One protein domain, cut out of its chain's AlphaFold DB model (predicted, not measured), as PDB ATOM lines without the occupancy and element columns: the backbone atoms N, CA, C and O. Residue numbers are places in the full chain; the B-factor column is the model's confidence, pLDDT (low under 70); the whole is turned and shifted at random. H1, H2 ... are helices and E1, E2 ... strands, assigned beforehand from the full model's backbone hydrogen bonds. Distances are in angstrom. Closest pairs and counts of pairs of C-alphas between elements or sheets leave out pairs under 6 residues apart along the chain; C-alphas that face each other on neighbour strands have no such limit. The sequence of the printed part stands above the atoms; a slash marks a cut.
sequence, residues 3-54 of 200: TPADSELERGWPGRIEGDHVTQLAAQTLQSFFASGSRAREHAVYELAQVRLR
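What this domain is: This is residues 3 to 54 of the 200 residues of an uncharacterized protein of Thermoleophilia bacterium (UniProt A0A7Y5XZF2). Look first for a small antiparallel sheet, order E1, E2, E3, with the short helix H1 beyond the end where E2 stops and E3 starts; after E3 the chain folds back into E4, which pairs with residues 3 to 4. The printed part has 52 residues, under half in named elements, ordered E1, E2, H1, E3, E4; the class is mixed. It is compact, radius of gyration of the C-alphas 10.6 A, spanning 29 by 24 by 15 A.

Where its parts are: Find C-alpha 15 at (34.672, -4.971, 43.907), where E1, residues 15 to 18, begins. E2 is residues 21 to 25, 12.7 A; E3 is 42 to 47, 14.9 A. H1 is 30 to 35; E4, 51 to 53, ends at (39.291, -6.485, 52.071).

How they stand to each other: In the hairpin E1 and E2, antiparallel at 148 degrees, N 16 and O 23 are 2.9 A apart. E2 and E3 are antiparallel at 154 degrees, N 22 and O 46 at 2.8 A. H1, every O i to N i+4 pair within hydrogen-bond range, is not on the sheet. E3 and E4 meet only through their link.

The domain as a whole: The farthest C-alphas, Asp 6 and Gly 37, are 30.7 A apart. The printed part has no cut and no long link; no printed residue is under 70 in pLDDT.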
ATOM      1  N   THR A   3      41.806  -3.712  48.395       94.12
ATOM      2  CA  THR A   3      43.094  -3.216  47.905       94.12
ATOM      3  C   THR A   3      43.949  -4.419  47.504       94.12
ATOM      4  O   THR A   3      44.060  -5.340  48.314       94.12
ATOM      5  N   PRO A   4      44.564  -4.452  46.308       92.50
ATOM      6  CA  PRO A   4      45.558  -5.474  45.972       92.50
ATOM      7  C   PRO A   4      46.663  -5.577  47.035       92.50
ATOM      8  O   PRO A   4      47.020  -4.575  47.659       92.50
ATOM      9  N   ALA A   5      47.186  -6.778  47.290       88.06
ATOM     10  CA  ALA A   5      48.167  -6.999  48.359       88.06
ATOM     11  C   ALA A   5      49.450  -6.158  48.201       88.06
ATOM     12  O   ALA A   5      50.029  -5.728  49.196       88.06
ATOM     13  N   ASP A   6      49.842  -5.877  46.962       85.62
ATOM     14  CA  ASP A   6      50.997  -5.071  46.560       85.62
ATOM     15  C   ASP A   6      50.732  -3.551  46.545       85.62
ATOM     16  O   ASP A   6      51.605  -2.768  46.169       85.62
ATOM     17  N   SER A   7      49.543  -3.112  46.967       85.69
ATOM     18  CA  SER A   7      49.120  -1.712  46.946       85.69
ATOM     19  C   SER A   7      48.762  -1.190  48.340       85.69
ATOM     20  O   SER A   7      48.188  -1.905  49.162       85.69
ATOM     21  N   GLU A   8      49.045   0.087  48.610       79.88
ATOM     22  CA  GLU A   8      48.772   0.757  49.895       79.88
ATOM     23  C   GLU A   8      47.563   1.704  49.850       79.88
ATOM     24  O   GLU A   8      47.512   2.723  50.533       79.88
ATOM     25  N   LEU A   9      46.543   1.383  49.051       84.25
ATOM     26  CA  LEU A   9      45.301   2.156  49.073       84.25
ATOM     27  C   LEU A   9      44.548   1.913  50.389       84.25
ATOM     28  O   LEU A   9      44.138   0.785  50.681       84.25
ATOM     29  N   GLU A  10      44.332   2.987  51.148       80.19
ATOM     30  CA  GLU A  10      43.588   2.983  52.412       80.19
ATOM     31  C   GLU A  10      42.106   2.630  52.197       80.19
ATOM     32  O   GLU A  10      41.596   1.673  52.777       80.19
ATOM     33  N   ARG A  11      41.429   3.345  51.287       82.69
ATOM     34  CA  ARG A  11      40.014   3.105  50.944       82.69
ATOM     35  C   ARG A  11      39.808   1.862  50.069       82.69
ATOM     36  O   ARG A  11      38.795   1.175  50.193       82.69
ATOM     37  N   GLY A  12      40.752   1.599  49.166       91.81
ATOM     38  CA  GLY A  12      40.633   0.569  48.134       91.81
ATOM     39  C   GLY A  12      39.620   0.903  47.030       91.81
ATOM     40  O   GLY A  12      39.134   2.032  46.919       91.81
ATOM     41  N   TRP A  13      39.294  -0.094  46.212       93.88
ATOM     42  CA  TRP A  13      38.314  -0.027  45.130       93.88
ATOM     43  C   TRP A  13      37.039  -0.811  45.459       93.88
ATOM     44  O   TRP A  13      37.075  -1.792  46.214       93.88
ATOM     45  N   PRO A  14      35.891  -0.426  44.881       94.31
ATOM     46  CA  PRO A  14      34.711  -1.277  44.869       94.31
ATOM     47  C   PRO A  14      34.987  -2.545  44.057       94.31
ATOM     48  O   PRO A  14      35.608  -2.499  42.995       94.31
ATOM     49  N   GLY A  15      34.511  -3.680  44.558       94.81
ATOM     50  CA  GLY A  15      34.672  -4.971  43.907       94.81
ATOM     51  C   GLY A  15      33.464  -5.859  44.152       94.81
ATOM     52  O   GLY A  15      32.810  -5.735  45.189       94.81
ATOM     53  N   ARG A  16      33.174  -6.722  43.182       95.00
ATOM     54  CA  ARG A  16      32.155  -7.769  43.255       95.00
ATOM     55  C   ARG A  16      32.858  -9.096  43.498       95.00
ATOM     56  O   ARG A  16      33.791  -9.409  42.767       95.00
ATOM     57  N   ILE A  17      32.445  -9.819  44.532       95.00
ATOM     58  CA  ILE A  17      33.035 -11.111  44.888       95.00
ATOM     59  C   ILE A  17      32.198 -12.213  44.245       95.00
ATOM     60  O   ILE A  17      30.978 -12.221  44.391       95.00
ATOM     61  N   GLU A  18      32.857 -13.124  43.536       93.62
ATOM     62  CA  GLU A  18      32.254 -14.330  42.969       93.62
ATOM     63  C   GLU A  18      33.194 -15.508  43.218       93.62
ATOM     64  O   GLU A  18      34.272 -15.584  42.629       93.62
ATOM     65  N   GLY A  19      32.800 -16.418  44.113       93.19
ATOM     66  CA  GLY A  19      33.654 -17.533  44.514       93.19
ATOM     67  C   GLY A  19      34.968 -17.045  45.127       93.19
ATOM     68  O   GLY A  19      34.974 -16.345  46.136       93.19
ATOM     69  N   ASP A  20      36.077 -17.427  44.506       95.38
ATOM     70  CA  ASP A  20      37.450 -17.106  44.897       95.38
ATOM     71  C   ASP A  20      38.023 -15.874  44.183       95.38
ATOM     72  O   ASP A  20      39.204 -15.585  44.339       95.38
ATOM     73  N   HIS A  21      37.206 -15.102  43.461       96.19
ATOM     74  CA  HIS A  21      37.654 -13.927  42.716       96.19
ATOM     75  C   HIS A  21      36.933 -12.641  43.131       96.19
ATOM     76  O   HIS A  21      35.791 -12.644  43.597       96.19
ATOM     77  N   VAL A  22      37.605 -11.509  42.907       96.12
ATOM     78  CA  VAL A  22      37.055 -10.158  43.040       96.12
ATOM     79  C   VAL A  22      37.213  -9.409  41.724       96.12
ATOM     80  O   VAL A  22      38.329  -9.132  41.282       96.12
ATOM     81  N   THR A  23      36.094  -9.017  41.123       95.50
ATOM     82  CA  THR A  23      36.077  -8.164  39.931       95.50
ATOM     83  C   THR A  23      35.979  -6.705  40.352       95.50
ATOM     84  O   THR A  23      35.009  -6.296  40.996       95.50
ATOM     85  N   GLN A  24      36.972  -5.895  39.983       94.25
ATOM     86  CA  GLN A  24      36.970  -4.457  40.229       94.25
ATOM     87  C   GLN A  24      35.822  -3.781  39.472       94.25
ATOM     88  O   GLN A  24      35.663  -3.954  38.263       94.25
ATOM     89  N   LEU A  25      35.059  -2.950  40.179       92.69
ATOM     90  CA  LEU A  25      33.962  -2.175  39.614       92.69
ATOM     91  C   LEU A  25      34.418  -0.740  39.342       92.69
ATOM     92  O   LEU A  25      35.097  -0.122  40.164       92.69
ATOM     93  N   ALA A  26      34.007  -0.192  38.199       87.69
ATOM     94  CA  ALA A  26      34.289   1.171  37.752       87.69
ATOM     95  C   ALA A  26      33.513   2.224  38.564       87.69
ATOM     96  O   ALA A  26      32.639   2.922  38.047       87.69
ATOM     97  N   ALA A  27      33.815   2.320  39.853       86.44
ATOM     98  CA  ALA A  27      33.240   3.271  40.786       86.44
ATOM     99  C   ALA A  27      34.330   3.753  41.749       86.44
ATOM    100  O   ALA A  27      35.261   3.021  42.073       86.44
ATOM    101  N   GLN A  28      34.227   4.997  42.216       82.69
ATOM    102  CA  GLN A  28      35.195   5.532  43.180       82.69
ATOM    103  C   GLN A  28      34.947   4.983  44.587       82.69
ATOM    104  O   GLN A  28      35.878   4.779  45.360       82.69
ATOM    105  N   THR A  29      33.680   4.744  44.921       86.06
ATOM    106  CA  THR A  29      33.238   4.260  46.230       86.06
ATOM    107  C   THR A  29      32.003   3.367  46.092       86.06
ATOM    108  O   THR A  29      31.268   3.481  45.104       86.06
ATOM    109  N   LEU A  30      31.717   2.513  47.083       83.69
ATOM    110  CA  LEU A  30      30.459   1.753  47.096       83.69
ATOM    111  C   LEU A  30      29.236   2.679  47.147       83.69
ATOM    112  O   LEU A  30      28.224   2.388  46.518       83.69
ATOM    113  N   GLN A  31      29.346   3.846  47.788       83.56
ATOM    114  CA  GLN A  31      28.298   4.868  47.770       83.56
ATOM    115  C   GLN A  31      27.982   5.324  46.339       83.56
ATOM    116  O   GLN A  31      26.815   5.397  45.959       83.56
ATOM    117  N   SER A  32      29.015   5.601  45.531       81.81
ATOM    118  CA  SER A  32      28.842   5.997  44.126       81.81
ATOM    119  C   SER A  32      28.268   4.865  43.270       81.81
ATOM    120  O   SER A  32      27.434   5.120  42.405       81.81
ATOM    121  N   PHE A  33      28.649   3.619  43.567       84.38
ATOM    122  CA  PHE A  33      28.113   2.431  42.911       84.38
ATOM    123  C   PHE A  33      26.622   2.227  43.213       84.38
ATOM    124  O   PHE A  33      25.824   2.020  42.302       84.38
ATOM    125  N   PHE A  34      26.208   2.346  44.477       80.81
ATOM    126  CA  PHE A  34      24.792   2.241  44.822       80.81
ATOM    127  C   PHE A  34      23.987   3.400  44.244       80.81
ATOM    128  O   PHE A  34      22.897   3.179  43.719       80.81
ATOM    129  N   ALA A  35      24.530   4.621  44.272       79.88
ATOM    130  CA  ALA A  35      23.887   5.795  43.691       79.88
ATOM    131  C   ALA A  35      23.650   5.668  42.173       79.88
ATOM    132  O   ALA A  35      22.684   6.236  41.670       79.88
ATOM    133  N   SER A  36      24.476   4.901  41.445       78.19
ATOM    134  CA  SER A  36      24.288   4.618  40.012       78.19
ATOM    135  C   SER A  36      23.340   3.444  39.722       78.19
ATOM    136  O   SER A  36      23.249   2.991  38.579       78.19
ATOM    137  N   GLY A  37      22.627   2.938  40.735       73.88
ATOM    138  CA  GLY A  37      21.721   1.796  40.599       73.88
ATOM    139  C   GLY A  37      22.453   0.459  40.505       73.88
ATOM    140  O   GLY A  37      21.971  -0.448  39.826       73.88
ATOM    141  N   SER A  38      23.628   0.352  41.136       79.25
ATOM    142  CA  SER A  38      24.447  -0.867  41.176       79.25
ATOM    143  C   SER A  38      24.887  -1.354  39.791       79.25
ATOM    144  O   SER A  38      25.063  -2.548  39.556       79.25
ATOM    145  N   ARG A  39      25.066  -0.420  38.851       75.69
ATOM    146  CA  ARG A  39      25.623  -0.681  37.519       75.69
ATOM    147  C   ARG A  39      26.960   0.031  37.398       75.69
ATOM    148  O   ARG A  39      27.031   1.254  37.515       75.69
ATOM    149  N   ALA A  40      28.005  -0.736  37.128       80.19
ATOM    150  CA  ALA A  40      29.329  -0.230  36.806       80.19
ATOM    151  C   ALA A  40      29.969  -1.129  35.749       80.19
ATOM    152  O   ALA A  40      29.620  -2.302  35.629       80.19
ATOM    153  N   ARG A  41      30.896  -0.565  34.970       83.81
ATOM    154  CA  ARG A  41      31.767  -1.379  34.116       83.81
ATOM    155  C   ARG A  41      32.691  -2.212  34.999       83.81
ATOM    156  O   ARG A  41      33.058  -1.779  36.089       83.81
ATOM    157  N   GLU A  42      33.069  -3.376  34.509       90.19
ATOM    158  CA  GLU A  42      34.035  -4.248  35.166       90.19
ATOM    159  C   GLU A  42      35.440  -3.962  34.623       90.19
ATOM    160  O   GLU A  42      35.603  -3.607  33.452       90.19
ATOM    161  N   HIS A  43      36.440  -4.053  35.497       89.00
ATOM    162  CA  HIS A  43      37.847  -3.821  35.179       89.00
ATOM    163  C   HIS A  43      38.664  -5.102  35.394       89.00
ATOM    164  O   HIS A  43      38.361  -6.133  34.802       89.00
ATOM    165  N   ALA A  44      39.732  -5.026  36.188       91.88
ATOM    166  CA  ALA A  44      40.594  -6.155  36.477       91.88
ATOM    167  C   ALA A  44      39.906  -7.142  37.426       91.88
ATOM    168  O   ALA A  44      39.108  -6.757  38.286       91.88
ATOM    169  N   VAL A  45      40.258  -8.413  37.268       95.12
ATOM    170  CA  VAL A  45      39.864  -9.499  38.161       95.12
ATOM    171  C   VAL A  45      41.084  -9.889  38.983       95.12
ATOM    172  O   VAL A  45      42.186 -10.004  38.444       95.12
ATOM    173  N   TYR A  46      40.882 -10.070  40.282       95.62
ATOM    174  CA  TYR A  46      41.904 -10.475  41.235       95.62
ATOM    175  C   TYR A  46      41.465 -11.752  41.940       95.62
ATOM    176  O   TYR A  46      40.288 -11.908  42.255       95.62
ATOM    177  N   GLU A  47      42.415 -12.625  42.254       96.44
ATOM    178  CA  GLU A  47      42.202 -13.703  43.222       96.44
ATOM    179  C   GLU A  47      41.876 -13.089  44.592       96.44
ATOM    180  O   GLU A  47      42.580 -12.187  45.059       96.44
ATOM    181  N   LEU A  48      40.844 -13.588  45.273       94.94
ATOM    182  CA  LEU A  48      40.423 -13.102  46.590       94.94
ATOM    183  C   LEU A  48      41.551 -13.241  47.622       94.94
ATOM    184  O   LEU A  48      41.732 -12.373  48.472       94.94
ATOM    185  N   ALA A  49      42.370 -14.287  47.499       94.56
ATOM    186  CA  ALA A  49      43.544 -14.505  48.341       94.56
ATOM    187  C   ALA A  49      44.671 -13.471  48.125       94.56
ATOM    188  O   ALA A  49      45.578 -13.375  48.948       94.56
ATOM    189  N   GLN A  50      44.641 -12.711  47.026       94.62
ATOM    190  CA  GLN A  50      45.653 -11.708  46.668       94.62
ATOM    191  C   GLN A  50      45.193 -10.271  46.959       94.62
ATOM    192  O   GLN A  50      45.855  -9.307  46.564       94.62
ATOM    193  N   VAL A  51      44.064 -10.099  47.654       95.19
ATOM    194  CA  VAL A  51      43.543  -8.784  48.026       95.19
ATOM    195  C   VAL A  51      43.319  -8.668  49.528       95.19
ATOM    196  O   VAL A  51      43.040  -9.633  50.231       95.19
ATOM    197  N   ARG A  52      43.405  -7.438  50.025       94.50
ATOM    198  CA  ARG A  52      42.991  -7.061  51.375       94.50
ATOM    199  C   ARG A  52      41.607  -6.441  51.302       94.50
ATOM    200  O   ARG A  52      41.434  -5.399  50.667       94.50
ATOM    201  N   LEU A  53      40.627  -7.061  51.953       95.50
ATOM    202  CA  LEU A  53      39.291  -6.485  52.071       95.50
ATOM    203  C   LEU A  53      39.324  -5.270  53.009       95.50
ATOM    204  O   LEU A  53      40.025  -5.248  54.018       95.50
ATOM    205  N   ARG A  54      38.574  -4.235  52.640       95.88
ATOM    206  CA  ARG A  54      38.482  -2.947  53.338       95.88
ATOM    207  C   ARG A  54      37.041  -2.675  53.738       95.88
ATOM    208  O   ARG A  54      36.120  -3.188  53.093       95.88
TER     209      ARG A  54